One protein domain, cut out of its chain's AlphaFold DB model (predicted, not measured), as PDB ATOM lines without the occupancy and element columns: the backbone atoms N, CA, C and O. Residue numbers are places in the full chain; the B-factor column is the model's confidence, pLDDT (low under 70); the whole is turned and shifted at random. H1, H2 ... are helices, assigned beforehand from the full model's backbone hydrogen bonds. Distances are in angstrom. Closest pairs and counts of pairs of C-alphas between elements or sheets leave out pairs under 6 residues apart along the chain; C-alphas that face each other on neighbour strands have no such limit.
ATOM      1  N   ASP A  59       0.878   8.382  -7.353       73.44
ATOM      2  CA  ASP A  59       1.211   9.510  -8.231       73.44
ATOM      3  C   ASP A  59      -0.035  10.094  -8.912       73.44
ATOM      4  O   ASP A  59      -0.199  11.322  -8.938       73.44
ATOM      5  N   THR A  60      -0.980   9.253  -9.351       75.94
ATOM      6  CA  THR A  60      -2.332   9.711  -9.736       75.94
ATOM      7  C   THR A  60      -3.033  10.376  -8.546       75.94
ATOM      8  O   THR A  60      -3.551  11.490  -8.672       75.94
ATOM      9  N   ALA A  61      -2.947   9.766  -7.361       71.75
ATOM     10  CA  ALA A  61      -3.439  10.327  -6.106       71.75
ATOM     11  C   ALA A  61      -2.879  11.729  -5.812       71.75
ATOM     12  O   ALA A  61      -3.636  12.669  -5.557       71.75
ATOM     13  N   LEU A  62      -1.552  11.894  -5.857       80.06
ATOM     14  CA  LEU A  62      -0.897  13.186  -5.630       80.06
ATOM     15  C   LEU A  62      -1.327  14.230  -6.668       80.06
ATOM     16  O   LEU A  62      -1.553  15.386  -6.302       80.06
ATOM     17  N   ARG A  63      -1.508  13.841  -7.938       80.50
ATOM     18  CA  ARG A  63      -2.001  14.737  -8.997       80.50
ATOM     19  C   ARG A  63      -3.411  15.259  -8.693       80.50
ATOM     20  O   ARG A  63      -3.622  16.472  -8.732       80.50
ATOM     21  N   GLU A  64      -4.353  14.385  -8.335       79.88
ATOM     22  CA  GLU A  64      -5.729  14.781  -7.980       79.88
ATOM     23  C   GLU A  64      -5.790  15.671  -6.730       79.88
ATOM     24  O   GLU A  64      -6.494  16.692  -6.705       79.88
ATOM     25  N   ILE A  65      -5.007  15.330  -5.701       83.31
ATOM     26  CA  ILE A  65      -4.885  16.136  -4.483       83.31
ATOM     27  C   ILE A  65      -4.336  17.532  -4.819       83.31
ATOM     28  O   ILE A  65      -4.900  18.535  -4.374       83.31
ATOM     29  N   ASN A  66      -3.283  17.622  -5.636       88.69
ATOM     30  CA  ASN A  66      -2.648  18.891  -5.998       88.69
ATOM     31  C   ASN A  66      -3.574  19.796  -6.826       88.69
ATOM     32  O   ASN A  66      -3.697  20.979  -6.501       88.69
ATOM     33  N   MET A  67      -4.307  19.253  -7.807       86.62
ATOM     34  CA  MET A  67      -5.346  20.007  -8.532       86.62
ATOM     35  C   MET A  67      -6.423  20.548  -7.573       86.62
ATOM     36  O   MET A  67      -6.856  21.700  -7.683       86.62
ATOM     37  N   THR A  68      -6.820  19.752  -6.576       86.88
ATOM     38  CA  THR A  68      -7.793  20.168  -5.554       86.88
ATOM     39  C   THR A  68      -7.243  21.288  -4.659       86.88
ATOM     40  O   THR A  68      -7.956  22.253  -4.372       86.88
ATOM     41  N   ILE A  69      -5.968  21.218  -4.259       92.19
ATOM     42  CA  ILE A  69      -5.279  22.265  -3.482       92.19
ATOM     43  C   ILE A  69      -5.169  23.571  -4.281       92.19
ATOM     44  O   ILE A  69      -5.404  24.645  -3.717       92.19
ATOM     45  N   GLN A  70      -4.851  23.499  -5.578       94.94
ATOM     46  CA  GLN A  70      -4.794  24.663  -6.469       94.94
ATOM     47  C   GLN A  70      -6.169  25.333  -6.594       94.94
ATOM     48  O   GLN A  70      -6.290  26.527  -6.320       94.94
ATOM     49  N   LYS A  71      -7.225  24.559  -6.890       94.50
ATOM     50  CA  LYS A  71      -8.603  25.071  -6.975       94.50
ATOM     51  C   LYS A  71      -9.057  25.746  -5.676       94.50
ATOM     52  O   LYS A  71      -9.605  26.844  -5.720       94.50
ATOM     53  N   LEU A  72      -8.796  25.120  -4.525       94.88
ATOM     54  CA  LEU A  72      -9.111  25.705  -3.216       94.88
ATOM     55  C   LEU A  72      -8.292  26.969  -2.933       94.88
ATOM     56  O   LEU A  72      -8.792  27.880  -2.288       94.88
ATOM     57  N   THR A  73      -7.048  27.050  -3.406       97.94
ATOM     58  CA  THR A  73      -6.211  28.244  -3.219       97.94
ATOM     59  C   THR A  73      -6.751  29.437  -4.000       97.94
ATOM     60  O   THR A  73      -6.860  30.512  -3.420       97.94
ATOM     61  N   LEU A  74      -7.171  29.241  -5.255       97.69
ATOM     62  CA  LEU A  74      -7.800  30.293  -6.065       97.69
ATOM     63  C   LEU A  74      -9.102  30.812  -5.426       97.69
ATOM     64  O   LEU A  74      -9.265  32.020  -5.268       97.69
ATOM     65  N   ASP A  75      -9.986  29.906  -4.994       96.75
ATOM     66  CA  ASP A  75     -11.242  30.236  -4.299       96.75
ATOM     67  C   ASP A  75     -11.005  30.996  -2.976       96.75
ATOM     68  O   ASP A  75     -11.657  32.007  -2.708       96.75
ATOM     69  N   ILE A  76     -10.019  30.572  -2.172       98.12
ATOM     70  CA  ILE A  76      -9.622  31.286  -0.947       98.12
ATOM     71  C   ILE A  76      -9.129  32.700  -1.277       98.12
ATOM     72  O   ILE A  76      -9.595  33.651  -0.658       98.12
ATOM     73  N   THR A  77      -8.242  32.866  -2.264       98.19
ATOM     74  CA  THR A  77      -7.711  34.187  -2.643       98.19
ATOM     75  C   THR A  77      -8.804  35.127  -3.157       98.19
ATOM     76  O   THR A  77      -8.809  36.305  -2.800       98.19
ATOM     77  N   GLN A  78      -9.770  34.628  -3.935       97.94
ATOM     78  CA  GLN A  78     -10.929  35.417  -4.373       97.94
ATOM     79  C   GLN A  78     -11.765  35.904  -3.178       97.94
ATOM     80  O   GLN A  78     -12.075  37.094  -3.083       97.94
ATOM     81  N   LYS A  79     -12.064  35.016  -2.220       98.19
ATOM     82  CA  LYS A  79     -12.798  35.366  -0.993       98.19
ATOM     83  C   LYS A  79     -12.023  36.334  -0.096       98.19
ATOM     84  O   LYS A  79     -12.618  37.261   0.444       98.19
ATOM     85  N   GLU A  80     -10.709  36.166   0.050       98.12
ATOM     86  CA  GLU A  80      -9.852  37.070   0.835       98.12
ATOM     87  C   GLU A  80      -9.759  38.472   0.215       98.12
ATOM     88  O   GLU A  80      -9.787  39.466   0.945       98.12
ATOM     89  N   ASN A  81      -9.732  38.575  -1.120       97.94
ATOM     90  CA  ASN A  81      -9.817  39.858  -1.821       97.94
ATOM     91  C   ASN A  81     -11.172  40.541  -1.576       97.94
ATOM     92  O   ASN A  81     -11.188  41.686  -1.124       97.94
ATOM     93  N   ARG A  82     -12.292  39.819  -1.743       97.62
ATOM     94  CA  ARG A  82     -13.632  40.342  -1.420       97.62
ATOM     95  C   ARG A  82     -13.721  40.791   0.041       97.62
ATOM     96  O   ARG A  82     -14.180  41.898   0.298       97.62
ATOM     97  N   LEU A  83     -13.221  39.995   0.993       97.81
ATOM     98  CA  LEU A  83     -13.190  40.352   2.417       97.81
ATOM     99  C   LEU A  83     -12.416  41.658   2.656       97.81
ATOM    100  O   LEU A  83     -12.857  42.500   3.438       97.81
ATOM    101  N   LYS A  84     -11.282  41.850   1.974       96.94
ATOM    102  CA  LYS A  84     -10.455  43.066   2.051       96.94
ATOM    103  C   LYS A  84     -11.147  44.299   1.460       96.94
ATOM    104  O   LYS A  84     -10.882  45.403   1.933       96.94
ATOM    105  N   GLU A  85     -12.010  44.136   0.461       96.50
ATOM    106  CA  GLU A  85     -12.841  45.211  -0.100       96.50
ATOM    107  C   GLU A  85     -13.912  45.653   0.905       96.50
ATOM    108  O   GLU A  85     -13.881  46.797   1.361       96.50
ATOM    109  N   ILE A  86     -14.777  44.736   1.351       96.19
ATOM    110  CA  ILE A  86     -15.857  45.065   2.301       96.19
ATOM    111  C   ILE A  86     -15.324  45.531   3.665       96.19
ATOM    112  O   ILE A  86     -15.908  46.406   4.302       96.19
ATOM    113  N   SER A  87     -14.146  45.053   4.084       94.88
ATOM    114  CA  SER A  87     -13.468  45.523   5.307       94.88
ATOM    115  C   SER A  87     -12.889  46.944   5.199       94.88
ATOM    116  O   SER A  87     -12.505  47.527   6.218       94.88
ATOM    117  N   LYS A  88     -12.801  47.522   3.993       94.31
ATOM    118  CA  LYS A  88     -12.565  48.966   3.809       94.31
ATOM    119  C   LYS A  88     -13.883  49.731   3.850       94.31
ATOM    120  O   LYS A  88     -13.962  50.737   4.545       94.31
ATOM    121  N   GLU A  89     -14.898  49.232   3.147       93.81
ATOM    122  CA  GLU A  89     -16.225  49.847   3.039       93.81
ATOM    123  C   GLU A  89     -16.917  50.010   4.403       93.81
ATOM    124  O   GLU A  89     -17.442  51.079   4.702       93.81
ATOM    125  N   ILE A  90     -16.819  49.022   5.300       92.81
ATOM    126  CA  ILE A  90     -17.407  49.115   6.650       92.81
ATOM    127  C   ILE A  90     -16.890  50.307   7.471       92.81
ATOM    128  O   ILE A  90     -17.589  50.789   8.361       92.81
ATOM    129  N   LYS A  91     -15.686  50.818   7.170       87.19
ATOM    130  CA  LYS A  91     -15.105  51.980   7.862       87.19
ATOM    131  C   LYS A  91     -15.778  53.297   7.482       87.19
ATOM    132  O   LYS A  91     -15.679  54.251   8.244       87.19
ATOM    133  N   THR A  92     -16.426  53.365   6.319       88.81
ATOM    134  CA  THR A  92     -17.180  54.544   5.873       88.81
ATOM    135  C   THR A  92     -18.677  54.368   6.096       88.81
ATOM    136  O   THR A  92     -19.327  55.304   6.552       88.81
ATOM    137  N   THR A  93     -19.230  53.180   5.829       89.31
ATOM    138  CA  THR A  93     -20.678  52.927   5.941       89.31
ATOM    139  C   THR A  93     -21.144  52.677   7.373       89.31
ATOM    140  O   THR A  93     -22.272  53.034   7.708       89.31
ATOM    141  N   ARG A  94     -20.304  52.057   8.218       87.94
ATOM    142  CA  ARG A  94     -20.647  51.593   9.579       87.94
ATOM    143  C   ARG A  94     -21.929  50.737   9.637       87.94
ATOM    144  O   ARG A  94     -22.594  50.690  10.675       87.94
ATOM    145  N   ASP A  95     -22.273  50.045   8.544       88.75
ATOM    146  CA  ASP A  95     -23.495  49.239   8.442       88.75
ATOM    147  C   ASP A  95     -23.381  47.892   9.177       88.75
ATOM    148  O   ASP A  95     -22.541  47.036   8.886       88.75
ATOM    149  N   SER A  96     -24.310  47.680  10.108       87.94
ATOM    150  CA  SER A  96     -24.539  46.422  10.822       87.94
ATOM    151  C   SER A  96     -24.691  45.184   9.924       87.94
ATOM    152  O   SER A  96     -24.274  44.097  10.330       87.94
ATOM    153  N   LYS A  97     -25.271  45.310   8.720       90.12
ATOM    154  CA  LYS A  97     -25.441  44.187   7.779       90.12
ATOM    155  C   LYS A  97     -24.115  43.817   7.126       90.12
ATOM    156  O   LYS A  97     -23.750  42.645   7.128       90.12
ATOM    157  N   LEU A  98     -23.365  44.813   6.660       92.81
ATOM    158  CA  LEU A  98     -22.043  44.616   6.065       92.81
ATOM    159  C   LEU A  98     -21.047  43.999   7.066       92.81
ATOM    160  O   LEU A  98     -20.256  43.138   6.691       92.81
ATOM    161  N   LEU A  99     -21.125  44.342   8.360       93.19
ATOM    162  CA  LEU A  99     -20.316  43.669   9.390       93.19
ATOM    163  C   LEU A  99     -20.704  42.190   9.591       93.19
ATOM    164  O   LEU A  99     -19.835  41.368   9.885       93.19
ATOM    165  N   LYS A 100     -21.980  41.827   9.402       92.12
ATOM    166  CA  LYS A 100     -22.423  40.421   9.420       92.12
ATOM    167  C   LYS A 100     -21.896  39.666   8.190       92.12
ATOM    168  O   LYS A 100     -21.309  38.602   8.374       92.12
ATOM    169  N   GLU A 101     -21.966  40.256   6.991       94.19
ATOM    170  CA  GLU A 101     -21.352  39.708   5.761       94.19
ATOM    171  C   GLU A 101     -19.838  39.476   5.933       94.19
ATOM    172  O   GLU A 101     -19.333  38.403   5.612       94.19
ATOM    173  N   ILE A 102     -19.116  40.441   6.521       96.88
ATOM    174  CA  ILE A 102     -17.681  40.334   6.852       96.88
ATOM    175  C   ILE A 102     -17.380  39.107   7.724       96.88
ATOM    176  O   ILE A 102     -16.431  38.365   7.452       96.88
ATOM    177  N   VAL A 103     -18.169  38.887   8.778       95.44
ATOM    178  CA  VAL A 103     -17.964  37.772   9.713       95.44
ATOM    179  C   VAL A 103     -18.329  36.429   9.072       95.44
ATOM    180  O   VAL A 103     -17.618  35.443   9.276       95.44
ATOM    181  N   GLU A 104     -19.396  36.370   8.275       93.44
ATOM    182  CA  GLU A 104     -19.792  35.160   7.543       93.44
ATOM    183  C   GLU A 104     -18.755  34.774   6.480       93.44
ATOM    184  O   GLU A 104     -18.278  33.636   6.476       93.44
ATOM    185  N   LEU A 105     -18.297  35.731   5.667       96.81
ATOM    186  CA  LEU A 105     -17.248  35.504   4.672       96.81
ATOM    187  C   LEU A 105     -15.927  35.062   5.319       96.81
ATOM    188  O   LEU A 105     -15.250  34.172   4.801       96.81
ATOM    189  N   HIS A 106     -15.567  35.625   6.478       96.88
ATOM    190  CA  HIS A 106     -14.393  35.182   7.232       96.88
ATOM    191  C   HIS A 106     -14.503  33.719   7.692       96.88
ATOM    192  O   HIS A 106     -13.550  32.950   7.528       96.88
ATOM    193  N   ARG A 107     -15.665  33.303   8.213       93.44
ATOM    194  CA  ARG A 107     -15.916  31.904   8.605       93.44
ATOM    195  C   ARG A 107     -15.791  30.959   7.408       93.44
ATOM    196  O   ARG A 107     -15.109  29.938   7.515       93.44
ATOM    197  N   ASP A 108     -16.366  31.322   6.263       93.38
ATOM    198  CA  ASP A 108     -16.284  30.525   5.032       93.38
ATOM    199  C   ASP A 108     -14.845  30.418   4.491       93.38
ATOM    200  O   ASP A 108     -14.435  29.349   4.020       93.38
ATOM    201  N   ILE A 109     -14.035  31.476   4.617       96.56
ATOM    202  CA  ILE A 109     -12.594  31.445   4.315       96.56
ATOM    203  C   ILE A 109     -11.867  30.447   5.225       96.56
ATOM    204  O   ILE A 109     -11.084  29.634   4.731       96.56
ATOM    205  N   GLU A 110     -12.127  30.448   6.534       95.94
ATOM    206  CA  GLU A 110     -11.444  29.543   7.469       95.94
ATOM    207  C   GLU A 110     -11.879  28.073   7.327       95.94
ATOM    208  O   GLU A 110     -11.040  27.171   7.442       95.94
ATOM    209  N   VAL A 111     -13.137  27.806   6.956       93.19
ATOM    210  CA  VAL A 111     -13.587  26.468   6.525       93.19
ATOM    211  C   VAL A 111     -12.864  26.042   5.240       93.19
ATOM    212  O   VAL A 111     -12.356  24.919   5.162       93.19
ATOM    213  N   SER A 112     -12.744  26.939   4.256       94.94
ATOM    214  CA  SER A 112     -12.072  26.668   2.972       94.94
ATOM    215  C   SER A 112     -10.570  26.393   3.163       94.94
ATOM    216  O   SER A 112     -10.045  25.402   2.647       94.94
ATOM    217  N   LYS A 113      -9.883  27.188   3.997       97.50
ATOM    218  CA  LYS A 113      -8.485  26.958   4.414       97.50
ATOM    219  C   LYS A 113      -8.305  25.633   5.144       97.50
ATOM    220  O   LYS A 113      -7.304  24.954   4.923       97.50
ATOM    221  N   SER A 114      -9.261  25.243   5.983       94.12
ATOM    222  CA  SER A 114      -9.218  23.961   6.698       94.12
ATOM    223  C   SER A 114      -9.428  22.774   5.751       94.12
ATOM    224  O   SER A 114      -8.714  21.778   5.875       94.12
ATOM    225  N   LYS A 115     -10.275  22.917   4.718       92.38
ATOM    226  CA  LYS A 115     -10.385  21.943   3.617       92.38
ATOM    227  C   LYS A 115      -9.071  21.819   2.843       92.38
ATOM    228  O   LYS A 115      -8.587  20.709   2.638       92.38
ATOM    229  N   ARG A 116      -8.450  22.944   2.464       95.00
ATOM    230  CA  ARG A 116      -7.141  22.945   1.783       95.00
ATOM    231  C   ARG A 116      -6.071  22.261   2.634       95.00
ATOM    232  O   ARG A 116      -5.362  21.396   2.131       95.00
ATOM    233  N   ALA A 117      -6.002  22.596   3.922       94.38
ATOM    234  CA  ALA A 117      -5.062  21.984   4.854       94.38
ATOM    235  C   ALA A 117      -5.294  20.476   5.015       94.38
ATOM    236  O   ALA A 117      -4.331  19.727   5.122       94.38
ATOM    237  N   PHE A 118      -6.541  20.001   4.984       90.31
ATOM    238  CA  PHE A 118      -6.832  18.567   4.947       90.31
ATOM    239  C   PHE A 118      -6.238  17.890   3.702       90.31
ATOM    240  O   PHE A 118      -5.538  16.886   3.840       90.31
ATOM    241  N   TYR A 119      -6.428  18.458   2.505       88.00
ATOM    242  CA  TYR A 119      -5.830  17.900   1.286       88.00
ATOM    243  C   TYR A 119      -4.294  17.972   1.313       88.00
ATOM    244  O   TYR A 119      -3.643  17.020   0.901       88.00
ATOM    245  N   GLN A 120      -3.699  19.018   1.896       92.94
ATOM    246  CA  GLN A 120      -2.246  19.091   2.120       92.94
ATOM    247  C   GLN A 120      -1.738  17.980   3.061       92.94
ATOM    248  O   GLN A 120      -0.704  17.372   2.789       92.94
ATOM    249  N   ARG A 121      -2.478  17.642   4.130       88.06
ATOM    250  CA  ARG A 121      -2.145  16.491   4.995       88.06
ATOM    251  C   ARG A 121      -2.274  15.160   4.255       88.06
ATOM    252  O   ARG A 121      -1.439  14.278   4.452       88.06
ATOM    253  N   LYS A 122      -3.276  15.023   3.379       81.38
ATOM    254  CA  LYS A 122      -3.415  13.855   2.497       81.38
ATOM    255  C   LYS A 122      -2.256  13.741   1.512       81.38
ATOM    256  O   LYS A 122      -1.701  12.658   1.431       81.38
ATOM    257  N   ALA A 123      -1.818  14.831   0.878       84.94
ATOM    258  CA  ALA A 123      -0.621  14.828   0.030       84.94
ATOM    259  C   ALA A 123       0.612  14.329   0.801       84.94
ATOM    260  O   ALA A 123       1.280  13.405   0.350       84.94
ATOM    261  N   GLY A 124       0.861  14.865   2.002       86.31
ATOM    262  CA  GLY A 124       1.968  14.409   2.851       86.31
ATOM    263  C   GLY A 124       1.860  12.931   3.249       86.31
ATOM    264  O   GLY A 124       2.858  12.219   3.231       86.31
ATOM    265  N   SER A 125       0.649  12.448   3.545       81.50
ATOM    266  CA  SER A 125       0.390  11.030   3.845       81.50
ATOM    267  C   SER A 125       0.666  10.128   2.636       81.50
ATOM    268  O   SER A 125       1.341   9.112   2.774       81.50
ATOM    269  N   THR A 126       0.198  10.522   1.446       77.44
ATOM    270  CA  THR A 126       0.455   9.815   0.182       77.44
ATOM    271  C   THR A 126       1.937   9.817  -0.178       77.44
ATOM    272  O   THR A 126       2.453   8.805  -0.639       77.44
ATOM    273  N   GLN A 127       2.649  10.918   0.073       83.44
ATOM    274  CA  GLN A 127       4.085  11.005  -0.176       83.44
ATOM    275  C   GLN A 127       4.875  10.050   0.727       83.44
ATOM    276  O   GLN A 127       5.682   9.289   0.204       83.44
ATOM    277  N   ILE A 128       4.597  10.014   2.039       80.75
ATOM    278  CA  ILE A 128       5.222   9.048   2.969       80.75
ATOM    279  C   ILE A 128       4.943   7.608   2.525       80.75
ATOM    280  O   ILE A 128       5.809   6.746   2.623       80.75
ATOM    281  N   TYR A 129       3.743   7.341   2.013       75.25
ATOM    282  CA  TYR A 129       3.391   6.013   1.531       75.25
ATOM    283  C   TYR A 129       4.099   5.632   0.230       75.25
ATOM    284  O   TYR A 129       4.581   4.513   0.107       75.25
ATOM    285  N   ARG A 130       4.268   6.574  -0.704       73.94
ATOM    286  CA  ARG A 130       5.106   6.368  -1.894       73.94
ATOM    287  C   ARG A 130       6.562   6.075  -1.508       73.94
ATOM    288  O   ARG A 130       7.158   5.162  -2.063       73.94
ATOM    289  N   GLN A 131       7.109   6.797  -0.527       75.81
ATOM    290  CA  GLN A 131       8.442   6.525   0.033       75.81
ATOM    291  C   GLN A 131       8.524   5.115   0.640       75.81
ATOM    292  O   GLN A 131       9.466   4.372   0.376       75.81
ATOM    293  N   TYR A 132       7.504   4.715   1.400       72.44
ATOM    294  CA  TYR A 132       7.398   3.375   1.972       72.44
ATOM    295  C   TYR A 132       7.350   2.266   0.903       72.44
ATOM    296  O   TYR A 132       8.093   1.294   1.010       72.44
ATOM    297  N   LEU A 133       6.548   2.432  -0.156       69.69
ATOM    298  CA  LEU A 133       6.495   1.496  -1.289       69.69
ATOM    299  C   LEU A 133       7.835   1.403  -2.043       69.69
ATOM    300  O   LEU A 133       8.180   0.336  -2.544       69.69
ATOM    301  N   ASN A 134       8.622   2.482  -2.058       68.75
ATOM    302  CA  ASN A 134       9.992   2.498  -2.584       68.75
ATOM    303  C   ASN A 134      11.029   1.852  -1.635       68.75
ATOM    304  O   ASN A 134      12.220   1.838  -1.950       68.75
ATOM    305  N   GLY A 135      10.614   1.337  -0.472       67.00
ATOM    306  CA  GLY A 135      11.494   0.716   0.522       67.00
ATOM    307  C   GLY A 135      12.242   1.697   1.432       67.00
ATOM    308  O   GLY A 135      13.182   1.293   2.118       67.00
ATOM    309  N   GLU A 136      11.863   2.979   1.468       74.31
ATOM    310  CA  GLU A 136      12.490   3.962   2.362       74.31
ATOM    311  C   GLU A 136      12.128   3.701   3.836       74.31
ATOM    312  O   GLU A 136      10.979   3.404   4.180       74.31
ATOM    313  N   ASN A 137      13.094   3.882   4.748       75.38
ATOM    314  CA  ASN A 137      12.812   3.811   6.181       75.38
ATOM    315  C   ASN A 137      12.061   5.066   6.657       75.38
ATOM    316  O   ASN A 137      12.630   6.116   6.945       75.38
ATOM    317  N   ILE A 138      10.756   4.894   6.776       76.38
ATOM    318  CA  ILE A 138       9.751   5.869   7.206       76.38
ATOM    319  C   ILE A 138       9.545   5.964   8.730       76.38
ATOM    320  O   ILE A 138       8.777   6.818   9.184       76.38
ATOM    321  N   GLY A 139      10.198   5.121   9.539       75.88
ATOM    322  CA  GLY A 139      10.063   5.132  11.002       75.88
ATOM    323  C   GLY A 139      10.443   6.479  11.623       75.88
ATOM    324  O   GLY A 139      11.309   7.185  11.113       75.88
ATOM    325  N   VAL A 140       9.776   6.878  12.711       80.62
ATOM    326  CA  VAL A 140      10.065   8.152  13.397       80.62
ATOM    327  C   VAL A 140      11.333   8.002  14.237       80.62
ATOM    328  O   VAL A 140      11.330   7.305  15.249       80.62
ATOM    329  N   THR A 141      12.413   8.684  13.854       80.44
ATOM    330  CA  THR A 141      13.660   8.665  14.634       80.44
ATOM    331  C   THR A 141      13.530   9.461  15.936       80.44
ATOM    332  O   THR A 141      12.737  10.402  16.042       80.44
ATOM    333  N   SER A 142      14.376   9.165  16.928       80.31
ATOM    334  CA  SER A 142      14.434   9.921  18.191       80.31
ATOM    335  C   SER A 142      14.706  11.419  17.982       80.31
ATOM    336  O   SER A 142      14.196  12.255  18.728       80.31
ATOM    337  N   ALA A 143      15.477  11.781  16.949       81.19
ATOM    338  CA  ALA A 143      15.753  13.171  16.590       81.19
ATOM    339  C   ALA A 143      14.499  13.892  16.064       81.19
ATOM    340  O   ALA A 143      14.220  15.029  16.452       81.19
ATOM    341  N   GLU A 144      13.702  13.220  15.236       81.75
ATOM    342  CA  GLU A 144      12.441  13.758  14.725       81.75
ATOM    343  C   GLU A 144      11.378  13.826  15.815       81.75
ATOM    344  O   GLU A 144      10.731  14.862  15.963       81.75
ATOM    345  N   LEU A 145      11.254  12.792  16.655       83.81
ATOM    346  CA  LEU A 145      10.384  12.830  17.832       83.81
ATOM    347  C   LEU A 145      10.753  14.008  18.753       83.81
ATOM    348  O   LEU A 145       9.868  14.703  19.245       83.81
ATOM    349  N   ASN A 146      12.045  14.317  18.911       83.12
ATOM    350  CA  ASN A 146      12.497  15.510  19.634       83.12
ATOM    351  C   ASN A 146      12.129  16.835  18.934       83.12
ATOM    352  O   ASN A 146      11.883  17.830  19.619       83.12
ATOM    353  N   LYS A 147      12.034  16.877  17.596       83.00
ATOM    354  CA  LYS A 147      11.498  18.039  16.856       83.00
ATOM    355  C   LYS A 147      10.006  18.236  17.142       83.00
ATOM    356  O   LYS A 147       9.597  19.365  17.401       83.00
ATOM    357  N   TYR A 148       9.220  17.157  17.171       78.69
ATOM    358  CA  TYR A 148       7.808  17.198  17.573       78.69
ATOM    359  C   TYR A 148       7.640  17.637  19.032       78.69
ATOM    360  O   TYR A 148       6.866  18.544  19.311       78.69
ATOM    361  N   LYS A 149       8.420  17.072  19.960       83.88
ATOM    362  CA  LYS A 149       8.418  17.455  21.384       83.88
ATOM    363  C   LYS A 149       8.598  18.960  21.600       83.88
ATOM    364  O   LYS A 149       7.875  19.542  22.398       83.88
ATOM    365  N   LYS A 150       9.499  19.611  20.858       81.44
ATOM    366  CA  LYS A 150       9.750  21.062  20.970       81.44
ATOM    367  C   LYS A 150       8.545  21.947  20.618       81.44
ATOM    368  O   LYS A 150       8.545  23.111  21.005       81.44
ATOM    369  N   THR A 151       7.528  21.436  19.915       78.06
ATOM    370  CA  THR A 151       6.288  22.186  19.636       78.06
ATOM    371  C   THR A 151       5.207  21.986  20.704       78.06
ATOM    372  O   THR A 151       4.140  22.598  20.608       78.06
ATOM    373  N   MET A 152       5.470  21.157  21.724       81.06
ATOM    374  CA  MET A 152       4.502  20.768  22.748       81.06
ATOM    375  C   MET A 152       4.855  21.336  24.135       81.06
ATOM    376  O   MET A 152       6.009  21.259  24.567       81.06
ATOM    377  N   PRO A 153       3.864  21.844  24.888       74.94
ATOM    378  CA  PRO A 153       4.008  22.132  26.310       74.94
ATOM    379  C   PRO A 153       4.265  20.828  27.076       74.94
ATOM    380  O   PRO A 153       3.752  19.770  26.703       74.94
ATOM    381  N   ASN A 154       5.049  20.895  28.157       72.12
ATOM    382  CA  ASN A 154       5.380  19.737  28.997       72.12
ATOM    383  C   ASN A 154       5.809  18.508  28.164       72.12
ATOM    384  O   ASN A 154       5.273  17.406  28.263       72.12
ATOM    385  N   PHE A 155       6.786  18.713  27.281       73.88
ATOM    386  CA  PHE A 155       7.264  17.695  26.341       73.88
ATOM    387  C   PHE A 155       7.953  16.486  27.000       73.88
ATOM    388  O   PHE A 155       8.224  15.497  26.319       73.88
ATOM    389  N   LYS A 156       8.255  16.562  28.305       76.06
ATOM    390  CA  LYS A 156       8.835  15.465  29.096       76.06
ATOM    391  C   LYS A 156       7.892  14.261  29.198       76.06
ATOM    392  O   LYS A 156       8.369  13.134  29.267       76.06
ATOM    393  N   ASP A 157       6.584  14.503  29.152       72.06
ATOM    394  CA  ASP A 157       5.557  13.462  29.284       72.06
ATOM    395  C   ASP A 157       5.412  12.628  28.001       72.06
ATOM    396  O   ASP A 157       4.888  11.521  28.033       72.06
ATOM    397  N   VAL A 158       5.895  13.154  26.870       82.38
ATOM    398  CA  VAL A 158       5.915  12.460  25.580       82.38
ATOM    399  C   VAL A 158       7.115  11.517  25.571       82.38
ATOM    400  O   VAL A 158       8.264  11.968  25.594       82.38
ATOM    401  N   ARG A 159       6.883  10.207  25.508       83.12
ATOM    402  CA  ARG A 159       7.920   9.163  25.501       83.12
ATOM    403  C   ARG A 159       8.054   8.547  24.110       83.12
ATOM    404  O   ARG A 159       9.176   8.428  23.622       83.12
ATOM    405  N   ASN A 160       6.931   8.266  23.453       84.81
ATOM    406  CA  ASN A 160       6.817   7.620  22.140       84.81
ATOM    407  C   ASN A 160       6.006   8.493  21.128       84.81
ATOM    408  O   ASN A 160       5.527   9.577  21.488       84.81
ATOM    409  N   PRO A 161       5.872   8.081  19.848       83.69
ATOM    410  CA  PRO A 161       5.029   8.768  18.862       83.69
ATOM    411  C   PRO A 161       3.529   8.790  19.195       83.69
ATOM    412  O   PRO A 161       2.847   9.745  18.831       83.69
ATOM    413  N   GLU A 162       2.995   7.780  19.879       80.81
ATOM    414  CA  GLU A 162       1.583   7.691  20.274       80.81
ATOM    415  C   GLU A 162       1.209   8.786  21.280       80.81
ATOM    416  O   GLU A 162       0.226   9.497  21.065       80.81
ATOM    417  N   ASP A 163       2.038   9.005  22.304       80.25
ATOM    418  CA  ASP A 163       1.890  10.088  23.282       80.25
ATOM    419  C   ASP A 163       1.879  11.453  22.572       80.25
ATOM    420  O   ASP A 163       1.092  12.343  22.900       80.25
ATOM    421  N   ALA A 164       2.736  11.616  21.555       85.88
ATOM    422  CA  ALA A 164       2.814  12.825  20.739       85.88
ATOM    423  C   ALA A 164       1.538  13.032  19.901       85.88
ATOM    424  O   ALA A 164       1.018  14.147  19.832       85.88
ATOM    425  N   ILE A 165       1.000  11.968  19.295       83.25
ATOM    426  CA  ILE A 165      -0.258  11.981  18.529       83.25
ATOM    427  C   ILE A 165      -1.449  12.335  19.433       83.25
ATOM    428  O   ILE A 165      -2.290  13.152  19.042       83.25
ATOM    429  N   ILE A 166      -1.516  11.758  20.635       80.19
ATOM    430  CA  ILE A 166      -2.543  12.056  21.644       80.19
ATOM    431  C   ILE A 166      -2.442  13.528  22.064       80.19
ATOM    432  O   ILE A 166      -3.402  14.284  21.894       80.19
ATOM    433  N   LYS A 167      -1.255  13.985  22.493       84.19
ATOM    434  CA  LYS A 167      -1.041  15.365  22.959       84.19
ATOM    435  C   LYS A 167      -1.359  16.392  21.865       84.19
ATOM    436  O   LYS A 167      -2.061  17.361  22.143       84.19
ATOM    437  N   LEU A 168      -0.976  16.150  20.607       87.12
ATOM    438  CA  LEU A 168      -1.359  16.999  19.464       87.12
ATOM    439  C   LEU A 168      -2.870  17.012  19.192       87.12
ATOM    440  O   LEU A 168      -3.410  18.053  18.812       87.12
ATOM    441  N   SER A 169      -3.562  15.887  19.396       84.75
ATOM    442  CA  SER A 169      -5.019  15.802  19.227       84.75
ATOM    443  C   SER A 169      -5.739  16.674  20.259       84.75
ATOM    444  O   SER A 169      -6.569  17.506  19.890       84.75
ATOM    445  N   ILE A 170      -5.343  16.576  21.530       83.88
ATOM    446  CA  ILE A 170      -5.860  17.411  22.625       83.88
ATOM    447  C   ILE A 170      -5.506  18.884  22.403       83.88
ATOM    448  O   ILE A 170      -6.365  19.757  22.515       83.88
ATOM    449  N   MET A 171      -4.258  19.185  22.029       87.69
ATOM    450  CA  MET A 171      -3.832  20.557  21.744       87.69
ATOM    451  C   MET A 171      -4.645  21.204  20.621       87.69
ATOM    452  O   MET A 171      -4.922  22.403  20.695       87.69
ATOM    453  N   GLY A 172      -5.037  20.419  19.615       89.19
ATOM    454  CA  GLY A 172      -5.970  20.831  18.577       89.19
ATOM    455  C   GLY A 172      -7.367  21.098  19.121       89.19
ATOM    456  O   GLY A 172      -7.834  22.229  19.033       89.19
ATOM    457  N   GLU A 173      -8.017  20.108  19.734       86.81
ATOM    458  CA  GLU A 173      -9.397  20.265  20.218       86.81
ATOM    459  C   GLU A 173      -9.551  21.409  21.236       86.81
ATOM    460  O   GLU A 173     -10.501  22.180  21.154       86.81
ATOM    461  N   MET A 174      -8.573  21.627  22.118       87.25
ATOM    462  CA  MET A 174      -8.609  22.752  23.062       87.25
ATOM    463  C   MET A 174      -8.256  24.106  22.428       87.25
ATOM    464  O   MET A 174      -8.640  25.159  22.941       87.25
ATOM    465  N   THR A 175      -7.522  24.117  21.311       92.56
ATOM    466  CA  THR A 175      -7.413  25.313  20.462       92.56
ATOM    467  C   THR A 175      -8.741  25.568  19.737       92.56
ATOM    468  O   THR A 175      -9.139  26.727  19.623       92.56
ATOM    469  N   PHE A 176      -9.464  24.523  19.323       93.50
ATOM    470  CA  PHE A 176     -10.797  24.650  18.735       93.50
ATOM    471  C   PHE A 176     -11.824  25.191  19.742       93.50
ATOM    472  O   PHE A 176     -12.490  26.172  19.431       93.50
ATOM    473  N   ASP A 177     -11.861  24.699  20.983       90.88
ATOM    474  CA  ASP A 177     -12.716  25.261  22.046       90.88
ATOM    475  C   ASP A 177     -12.514  26.787  22.211       90.88
ATOM    476  O   ASP A 177     -13.475  27.550  22.326       90.88
ATOM    477  N   LYS A 178     -11.262  27.267  22.128       93.31
ATOM    478  CA  LYS A 178     -10.941  28.709  22.159       93.31
ATOM    479  C   LYS A 178     -11.462  29.465  20.928       93.31
ATOM    480  O   LYS A 178     -11.905  30.604  21.076       93.31
ATOM    481  N   ILE A 179     -11.451  28.851  19.742       94.44
ATOM    482  CA  ILE A 179     -12.064  29.401  18.516       94.44
ATOM    483  C   ILE A 179     -13.577  29.562  18.709       94.44
ATOM    484  O   ILE A 179     -14.116  30.618  18.375       94.44
ATOM    485  N   VAL A 180     -14.249  28.568  19.299       93.00
ATOM    486  CA  VAL A 180     -15.693  28.628  19.587       93.00
ATOM    487  C   VAL A 180     -16.019  29.724  20.603       93.00
ATOM    488  O   VAL A 180     -16.963  30.483  20.406       93.00
ATOM    489  N   LEU A 181     -15.211  29.886  21.656       92.00
ATOM    490  CA  LEU A 181     -15.384  30.970  22.632       92.00
ATOM    491  C   LEU A 181     -15.187  32.369  22.026       92.00
ATOM    492  O   LEU A 181     -15.872  33.309  22.432       92.00
ATOM    493  N   ILE A 182     -14.270  32.530  21.065       94.44
ATOM    494  CA  ILE A 182     -14.133  33.777  20.297       94.44
ATOM    495  C   ILE A 182     -15.376  34.005  19.435       94.44
ATOM    496  O   ILE A 182     -15.928  35.104  19.447       94.44
ATOM    497  N   ASP A 183     -15.858  32.976  18.745       91.75
ATOM    498  CA  ASP A 183     -17.036  33.086  17.888       91.75
ATOM    499  C   ASP A 183     -18.314  33.410  18.686       91.75
ATOM    500  O   ASP A 183     -19.084  34.288  18.302       91.75
ATOM    501  N   ASN A 184     -18.494  32.807  19.866       90.31
ATOM    502  CA  ASN A 184     -19.564  33.154  20.806       90.31
ATOM    503  C   ASN A 184     -19.523  34.642  21.199       90.31
ATOM    504  O   ASN A 184     -20.569  35.288  21.250       90.31
ATOM    505  N   LYS A 185     -18.326  35.211  21.417       94.06
ATOM    506  CA  LYS A 185     -18.155  36.650  21.689       94.06
ATOM    507  C   LYS A 185     -18.489  37.511  20.470       94.06
ATOM    508  O   LYS A 185     -19.117  38.548  20.644       94.06
ATOM    509  N   ILE A 186     -18.106  37.089  19.261       93.50
ATOM    510  CA  ILE A 186     -18.474  37.787  18.019       93.50
ATOM    511  C   ILE A 186     -20.001  37.793  17.854       93.50
ATOM    512  O   ILE A 186     -20.575  38.864  17.696       93.50
ATOM    513  N   ASN A 187     -20.673  36.640  17.974       90.56
ATOM    514  CA  ASN A 187     -22.136  36.559  17.866       90.56
ATOM    515  C   ASN A 187     -22.839  37.438  18.906       90.56
ATOM    516  O   ASN A 187     -23.709  38.215  18.539       90.56
ATOM    517  N   SER A 188     -22.403  37.399  20.168       90.56
ATOM    518  CA  SER A 188     -22.970  38.248  21.220       90.56
ATOM    519  C   SER A 188     -22.814  39.747  20.916       90.56
ATOM    520  O   SER A 188     -23.706  40.529  21.229       90.56
ATOM    521  N   ILE A 189     -21.729  40.172  20.257       92.12
ATOM    522  CA  ILE A 189     -21.604  41.555  19.769       92.12
ATOM    523  C   ILE A 189     -22.600  41.814  18.620       92.12
ATOM    524  O   ILE A 189     -23.316  42.809  18.659       92.12
ATOM    525  N   LEU A 190     -22.692  40.910  17.637       89.62
ATOM    526  CA  LEU A 190     -23.586  41.021  16.468       89.62
ATOM    527  C   LEU A 190     -25.090  40.966  16.796       89.62
ATOM    528  O   LEU A 190     -25.898  41.492  16.025       89.62
ATOM    529  N   GLU A 191     -25.461  40.327  17.904       87.06
ATOM    530  CA  GLU A 191     -26.825  40.257  18.448       87.06
ATOM    531  C   GLU A 191     -27.209  41.543  19.197       87.06
ATOM    532  O   GLU A 191     -28.350  41.982  19.098       87.06
ATOM    533  N   ASN A 192     -26.255  42.186  19.881       85.31
ATOM    534  CA  ASN A 192     -26.469  43.447  20.605       85.31
ATOM    535  C   ASN A 192     -26.430  44.702  19.705       85.31
ATOM    536  O   ASN A 192     -26.680  45.808  20.183       85.31
ATOM    537  N   ILE A 193     -26.115  44.563  18.413       83.81
ATOM    538  CA  ILE A 193     -26.182  45.666  17.446       83.81
ATOM    539  C   ILE A 193     -27.629  45.827  16.959       83.81
ATOM    540  O   ILE A 193     -28.109  45.057  16.121       83.81
ATOM    541  N   SER A 194     -28.302  46.867  17.457       65.75
ATOM    542  CA  SER A 194     -29.620  47.299  16.987       65.75
ATOM    543  C   SER A 194     -29.606  47.607  15.487       65.75
ATOM    544  O   SER A 194     -28.764  48.362  14.995       65.75
ATOM    545  N   SER A 195     -30.567  47.055  14.748       61.09
ATOM    546  CA  SER A 195     -30.720  47.328  13.318       61.09
ATOM    547  C   SER A 195     -31.099  48.794  13.076       61.09
ATOM    548  O   SER A 195     -32.200  49.204  13.437       61.09
ATOM    549  N   GLY A 196     -30.217  49.558  12.425       54.47
ATOM    550  CA  GLY A 196     -30.489  50.932  11.975       54.47
ATOM    551  C   GLY A 196     -29.703  52.037  12.688       54.47
ATOM    552  O   GLY A 196     -29.674  53.158  12.191       54.47
ATOM    553  N   THR A 197     -29.015  51.749  13.795       59.56
ATOM    554  CA  THR A 197     -28.045  52.683  14.398       59.56
ATOM    555  C   THR A 197     -26.649  52.478  13.819       59.56
ATOM    556  O   THR A 197     -26.178  51.343  13.735       59.56
ATOM    557  N   ALA A 198     -25.963  53.571  13.467       61.84
ATOM    558  CA  ALA A 198     -24.561  53.531  13.059       61.84
ATOM    559  C   ALA A 198     -23.690  52.958  14.190       61.84
ATOM    560  O   ALA A 198     -23.785  53.401  15.336       61.84
ATOM    561  N   MET A 199     -22.845  51.972  13.879       82.25
ATOM    562  CA  MET A 199     -21.966  51.363  14.880       82.25
ATOM    563  C   MET A 199     -20.811  52.285  15.268       82.25
ATOM    564  O   MET A 199     -20.242  52.971  14.420       82.25
ATOM    565  N   GLY A 200     -20.418  52.230  16.542       82.06
ATOM    566  CA  GLY A 200     -19.166  52.816  17.008       82.06
ATOM    567  C   GLY A 200     -17.947  52.111  16.401       82.06
ATOM    568  O   GLY A 200     -17.948  50.895  16.180       82.06
ATOM    569  N   ASP A 201     -16.883  52.875  16.148       84.69
ATOM    570  CA  ASP A 201     -15.636  52.344  15.584       84.69
ATOM    571  C   ASP A 201     -14.945  51.346  16.537       84.69
ATOM    572  O   ASP A 201     -14.173  50.488  16.096       84.69
ATOM    573  N   ASP A 202     -15.252  51.406  17.837       87.88
ATOM    574  CA  ASP A 202     -14.816  50.448  18.856       87.88
ATOM    575  C   ASP A 202     -15.405  49.048  18.614       87.88
ATOM    576  O   ASP A 202     -14.681  48.053  18.705       87.88
ATOM    577  N   VAL A 203     -16.684  48.964  18.227       91.31
ATOM    578  CA  VAL A 203     -17.389  47.707  17.939       91.31
ATOM    579  C   VAL A 203     -16.759  47.023  16.730       91.31
ATOM    580  O   VAL A 203     -16.392  45.847  16.797       91.31
ATOM    581  N   ILE A 204     -16.556  47.785  15.651       92.19
ATOM    582  CA  ILE A 204     -15.918  47.319  14.413       92.19
ATOM    583  C   ILE A 204     -14.484  46.842  14.706       92.19
ATOM    584  O   ILE A 204     -14.106  45.725  14.343       92.19
ATOM    585  N   SER A 205     -13.701  47.642  15.435       93.19
ATOM    586  CA  SER A 205     -12.317  47.307  15.809       93.19
ATOM    587  C   SER A 205     -12.229  46.054  16.687       93.19
ATOM    588  O   SER A 205     -11.347  45.212  16.495       93.19
ATOM    589  N   LYS A 206     -13.167  45.886  17.625       95.44
ATOM    590  CA  LYS A 206     -13.256  44.720  18.515       95.44
ATOM    591  C   LYS A 206     -13.606  43.444  17.752       95.44
ATOM    592  O   LYS A 206     -12.980  42.414  18.001       95.44
ATOM    593  N   VAL A 207     -14.547  43.501  16.805       96.19
ATOM    594  CA  VAL A 207     -14.896  42.350  15.951       96.19
ATOM    595  C   VAL A 207     -13.714  41.952  15.062       96.19
ATOM    596  O   VAL A 207     -13.334  40.782  15.068       96.19
ATOM    597  N   PHE A 208     -13.040  42.904  14.407       96.62
ATOM    598  CA  PHE A 208     -11.834  42.600  13.622       96.62
ATOM    599  C   PHE A 208     -10.687  42.026  14.467       96.62
ATOM    600  O   PHE A 208     -10.021  41.084  14.037       96.62
ATOM    601  N   SER A 209     -10.474  42.531  15.687       97.62
ATOM    602  CA  SER A 209      -9.488  41.966  16.620       97.62
ATOM    603  C   SER A 209      -9.814  40.508  16.980       97.62
ATOM    604  O   SER A 209      -8.930  39.648  16.960       97.62
ATOM    605  N   LEU A 210     -11.090  40.202  17.239       98.00
ATOM    606  CA  LEU A 210     -11.556  38.838  17.506       98.00
ATOM    607  C   LEU A 210     -11.359  37.916  16.291       98.00
ATOM    608  O   LEU A 210     -10.818  36.828  16.467       98.00
ATOM    609  N   MET A 211     -11.700  38.354  15.074       97.44
ATOM    610  CA  MET A 211     -11.473  37.593  13.829       97.44
ATOM    611  C   MET A 211      -9.981  37.320  13.568       97.44
ATOM    612  O   MET A 211      -9.593  36.210  13.200       97.44
ATOM    613  N   ASN A 212      -9.107  38.301  13.813       97.56
ATOM    614  CA  ASN A 212      -7.660  38.111  13.686       97.56
ATOM    615  C   ASN A 212      -7.138  37.064  14.690       97.56
ATOM    616  O   ASN A 212      -6.403  36.149  14.321       97.56
ATOM    617  N   ASN A 213      -7.590  37.130  15.946       97.75
ATOM    618  CA  ASN A 213      -7.266  36.121  16.958       97.75
ATOM    619  C   ASN A 213      -7.813  34.729  16.579       97.75
ATOM    620  O   ASN A 213      -7.123  33.724  16.759       97.75
ATOM    621  N   GLN A 214      -9.017  34.665  15.997       95.50
ATOM    622  CA  GLN A 214      -9.612  33.435  15.466       95.50
ATOM    623  C   GLN A 214      -8.731  32.830  14.360       95.50
ATOM    624  O   GLN A 214      -8.425  31.639  14.404       95.50
ATOM    625  N   SER A 215      -8.245  33.657  13.429       97.31
ATOM    626  CA  SER A 215      -7.349  33.266  12.325       97.31
ATOM    627  C   SER A 215      -6.030  32.656  12.822       97.31
ATOM    628  O   SER A 215      -5.568  31.639  12.300       97.31
ATOM    629  N   ILE A 216      -5.435  33.244  13.868       97.75
ATOM    630  CA  ILE A 216      -4.208  32.733  14.506       97.75
ATOM    631  C   ILE A 216      -4.451  31.344  15.112       97.75
ATOM    632  O   ILE A 216      -3.662  30.423  14.883       97.75
ATOM    633  N   LEU A 217      -5.556  31.160  15.840       96.44
ATOM    634  CA  LEU A 217      -5.910  29.864  16.426       96.44
ATOM    635  C   LEU A 217      -6.233  28.810  15.355       96.44
ATOM    636  O   LEU A 217      -5.798  27.666  15.482       96.44
ATOM    637  N   TRP A 218      -6.922  29.183  14.272       96.94
ATOM    638  CA  TRP A 218      -7.172  28.295  13.131       96.94
ATOM    639  C   TRP A 218      -5.870  27.814  12.473       96.94
ATOM    640  O   TRP A 218      -5.744  26.635  12.136       96.94
ATOM    641  N   ASN A 219      -4.867  28.688  12.335       97.06
ATOM    642  CA  ASN A 219      -3.539  28.297  11.853       97.06
ATOM    643  C   ASN A 219      -2.846  27.306  12.804       97.06
ATOM    644  O   ASN A 219      -2.308  26.300  12.340       97.06
ATOM    645  N   GLN A 220      -2.917  27.529  14.122       94.88
ATOM    646  CA  GLN A 220      -2.387  26.585  15.116       94.88
ATOM    647  C   GLN A 220      -3.088  25.218  15.045       94.88
ATOM    648  O   GLN A 220      -2.415  24.189  15.035       94.88
ATOM    649  N   LEU A 221      -4.421  25.193  14.934       94.44
ATOM    650  CA  LEU A 221      -5.206  23.962  14.796       94.44
ATOM    651  C   LEU A 221      -4.769  23.142  13.573       94.44
ATOM    652  O   LEU A 221      -4.518  21.941  13.683       94.44
ATOM    653  N   ARG A 222      -4.626  23.802  12.416       95.00
ATOM    654  CA  ARG A 222      -4.159  23.174  11.170       95.00
ATOM    655  C   ARG A 222      -2.732  22.633  11.297       95.00
ATOM    656  O   ARG A 222      -2.466  21.535  10.806       95.00
ATOM    657  N   ALA A 223      -1.842  23.349  11.988       93.50
ATOM    658  CA  ALA A 223      -0.484  22.885  12.262       93.50
ATOM    659  C   ALA A 223      -0.470  21.636  13.164       93.50
ATOM    660  O   ALA A 223       0.199  20.658  12.834       93.50
ATOM    661  N   TYR A 224      -1.254  21.612  14.249       91.25
ATOM    662  CA  TYR A 224      -1.359  20.426  15.109       91.25
ATOM    663  C   TYR A 224      -1.933  19.217  14.359       91.25
ATOM    664  O   TYR A 224      -1.393  18.122  14.497       91.25
ATOM    665  N   ALA A 225      -2.948  19.411  13.504       89.06
ATOM    666  CA  ALA A 225      -3.458  18.350  12.633       89.06
ATOM    667  C   ALA A 225      -2.363  17.785  11.710       89.06
ATOM    668  O   ALA A 225      -2.259  16.572  11.555       89.06
ATOM    669  N   ALA A 226      -1.540  18.649  11.103       90.50
ATOM    670  CA  ALA A 226      -0.474  18.237  10.188       90.50
ATOM    671  C   ALA A 226       0.612  17.408  10.887       90.50
ATOM    672  O   ALA A 226       0.995  16.355  10.381       90.50
ATOM    673  N   LEU A 227       1.050  17.840  12.073       90.75
ATOM    674  CA  LEU A 227       2.015  17.094  12.883       90.75
ATOM    675  C   LEU A 227       1.431  15.748  13.355       90.75
ATOM    676  O   LEU A 227       2.109  14.725  13.276       90.75
ATOM    677  N   ARG A 228       0.163  15.740  13.795       88.06
ATOM    678  CA  ARG A 228      -0.567  14.546  14.257       88.06
ATOM    679  C   ARG A 228      -0.682  13.502  13.150       88.06
ATOM    680  O   ARG A 228      -0.375  12.336  13.376       88.06
ATOM    681  N   ASP A 229      -1.128  13.920  11.967       83.06
ATOM    682  CA  ASP A 229      -1.380  13.008  10.851       83.06
ATOM    683  C   ASP A 229      -0.059  12.467  10.275       83.06
ATOM    684  O   ASP A 229       0.027  11.272  10.011       83.06
ATOM    685  N   ASN A 230       1.004  13.286  10.194       87.19
ATOM    686  CA  ASN A 230       2.345  12.827   9.797       87.19
ATOM    687  C   ASN A 230       2.888  11.743  10.745       87.19
ATOM    688  O   ASN A 230       3.261  10.660  10.292       87.19
ATOM    689  N   LEU A 231       2.876  12.005  12.059       86.44
ATOM    690  CA  LEU A 231       3.305  11.033  13.069       86.44
ATOM    691  C   LEU A 231       2.480   9.745  13.024       86.44
ATOM    692  O   LEU A 231       3.044   8.659  13.148       86.44
ATOM    693  N   ARG A 232       1.159   9.855  12.830       81.44
ATOM    694  CA  ARG A 232       0.252   8.706  12.752       81.44
ATOM    695  C   ARG A 232       0.562   7.819  11.549       81.44
ATOM    696  O   ARG A 232       0.720   6.619  11.740       81.44
ATOM    697  N   VAL A 233       0.715   8.400  10.355       78.31
ATOM    698  CA  VAL A 233       1.086   7.655   9.136       78.31
ATOM    699  C   VAL A 233       2.428   6.944   9.318       78.31
ATOM    700  O   VAL A 233       2.532   5.750   9.048       78.31
ATOM    701  N   ARG A 234       3.443   7.651   9.829       82.00
ATOM    702  CA  ARG A 234       4.782   7.078  10.029       82.00
ATOM    703  C   ARG A 234       4.802   5.978  11.081       82.00
ATOM    704  O   ARG A 234       5.368   4.925  10.814       82.00
ATOM    705  N   SER A 235       4.162   6.181  12.237       78.94
ATOM    706  CA  SER A 235       4.054   5.132  13.262       78.94
ATOM    707  C   SER A 235       3.348   3.893  12.701       78.94
ATOM    708  O   SER A 235       3.916   2.804  12.765       78.94
ATOM    709  N   PHE A 236       2.183   4.062  12.063       73.56
ATOM    710  CA  PHE A 236       1.419   2.957  11.475       73.56
ATOM    711  C   PHE A 236       2.245   2.148  10.468       73.56
ATOM    712  O   PHE A 236       2.428   0.943  10.642       73.56
ATOM    713  N   LEU A 237       2.790   2.804   9.443       71.19
ATOM    714  CA  LEU A 237       3.535   2.112   8.394       71.19
ATOM    715  C   LEU A 237       4.861   1.518   8.925       71.19
ATOM    716  O   LEU A 237       5.268   0.456   8.472       71.19
ATOM    717  N   SER A 238       5.498   2.118   9.943       70.50
ATOM    718  CA  SER A 238       6.715   1.564  10.576       70.50
ATOM    719  C   SER A 238       6.476   0.357  11.491       70.50
ATOM    720  O   SER A 238       7.389  -0.433  11.711       70.50
ATOM    721  N   LYS A 239       5.259   0.180  12.020       67.69
ATOM    722  CA  LYS A 239       4.873  -1.053  12.729       67.69
ATOM    723  C   LYS A 239       4.566  -2.177  11.744       67.69
ATOM    724  O   LYS A 239       4.880  -3.333  12.010       67.69
ATOM    725  N   ASN A 240       4.003  -1.819  10.591       56.19
ATOM    726  CA  ASN A 240       3.628  -2.748   9.528       56.19
ATOM    727  C   ASN A 240       4.747  -3.025   8.505       56.19
ATOM    728  O   ASN A 240       4.597  -3.893   7.650       56.19
TER     729      ASN A 240
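AT A GLANCE: This is residues 59 to 240 of the 469 residues of an uncharacterized protein of Thermococcus kodakarensis (strain ATCC BAA-918 / JCM 12380 / KOD1) (UniProt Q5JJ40). Two long helical hairpins, H1 with H2 and H4 with H5, stand side by side and join through H2 and H5, so that the four long helices make one row in the order H1, H2, H5, H4. The short helix H3 lies at one end of this slab, by the first residues of H4. The printed part has 182 residues, with five named helices, H1 to H5 in that order along the chain, and no named strand; its class is all helix. The whole is loose, with a radius of gyration of the C-alphas of 20.5 A, and flat, spanning 66 by 40 by 19 A.

HOW THE PARTS SIT: Begin with the longest helix, H5, residues 201 to 240. H4, residues 161 to 192, touches it, closest at the C-alphas of Gly 172 and Leu 221, 5.0 A apart; they form a helical hairpin, opposite ways at a shallow tilt of 20 degrees. H2, residues 96 to 133, touches H5 too, the same way at a shallow tilt of 15 degrees; look at the closest C-alphas, those of Arg 121 and Ala 226, 5.7 A apart. H2, H4 and H5 are an up-and-down bundle, each helix running against the one before it in the chain. H2 and H4 are close but not clearly touching, the C-alphas of Lys 100 and Leu 190 being closest at 7.2 A. Farther out, H1, residues 59 to 93, touches H2 in a second helical hairpin, opposite ways at a shallow tilt of 19 degrees; its closest C-alphas are those of Ile 69 and Arg 116, 5.6 A apart. H1 and H4 are apart. H3, residues 142 to 149, only just touches H4, with 3 pairs of C-alphas within 8 A, on residues 161 to 164 of H4 alone; the closest C-alphas, those of Leu 145 and Pro 161, are 6.8 A apart. In H2, H3, H4 and H5 every O i to N i+4 pair is within hydrogen-bond range; in H1, 28 of 31 are.

IN THESE COORDINATES: Find C-alpha 201 at (-15.636, 52.344, 15.584); from there H5 runs 58.7 A to C-alpha 240 at (3.628, -2.748, 9.528). H4 covers 46.9 A and H2 55.9 A. Find C-alpha 59 at (1.211, 9.510, -8.231), where H1 begins its 50.6 A. H3 has eight residues.

THE WHOLE: Look to Gly 135 and Thr 197 for the two C-alphas farthest apart, 66.8 A. The printed part has no cut. The link from H3 to H4, 11 residues, is long; the link from H1 to H2 is tight. The mean pLDDT of the printed part is 86.8, and it is under 70 at residues 133 to 135, 194 to 198 and 239 to 240.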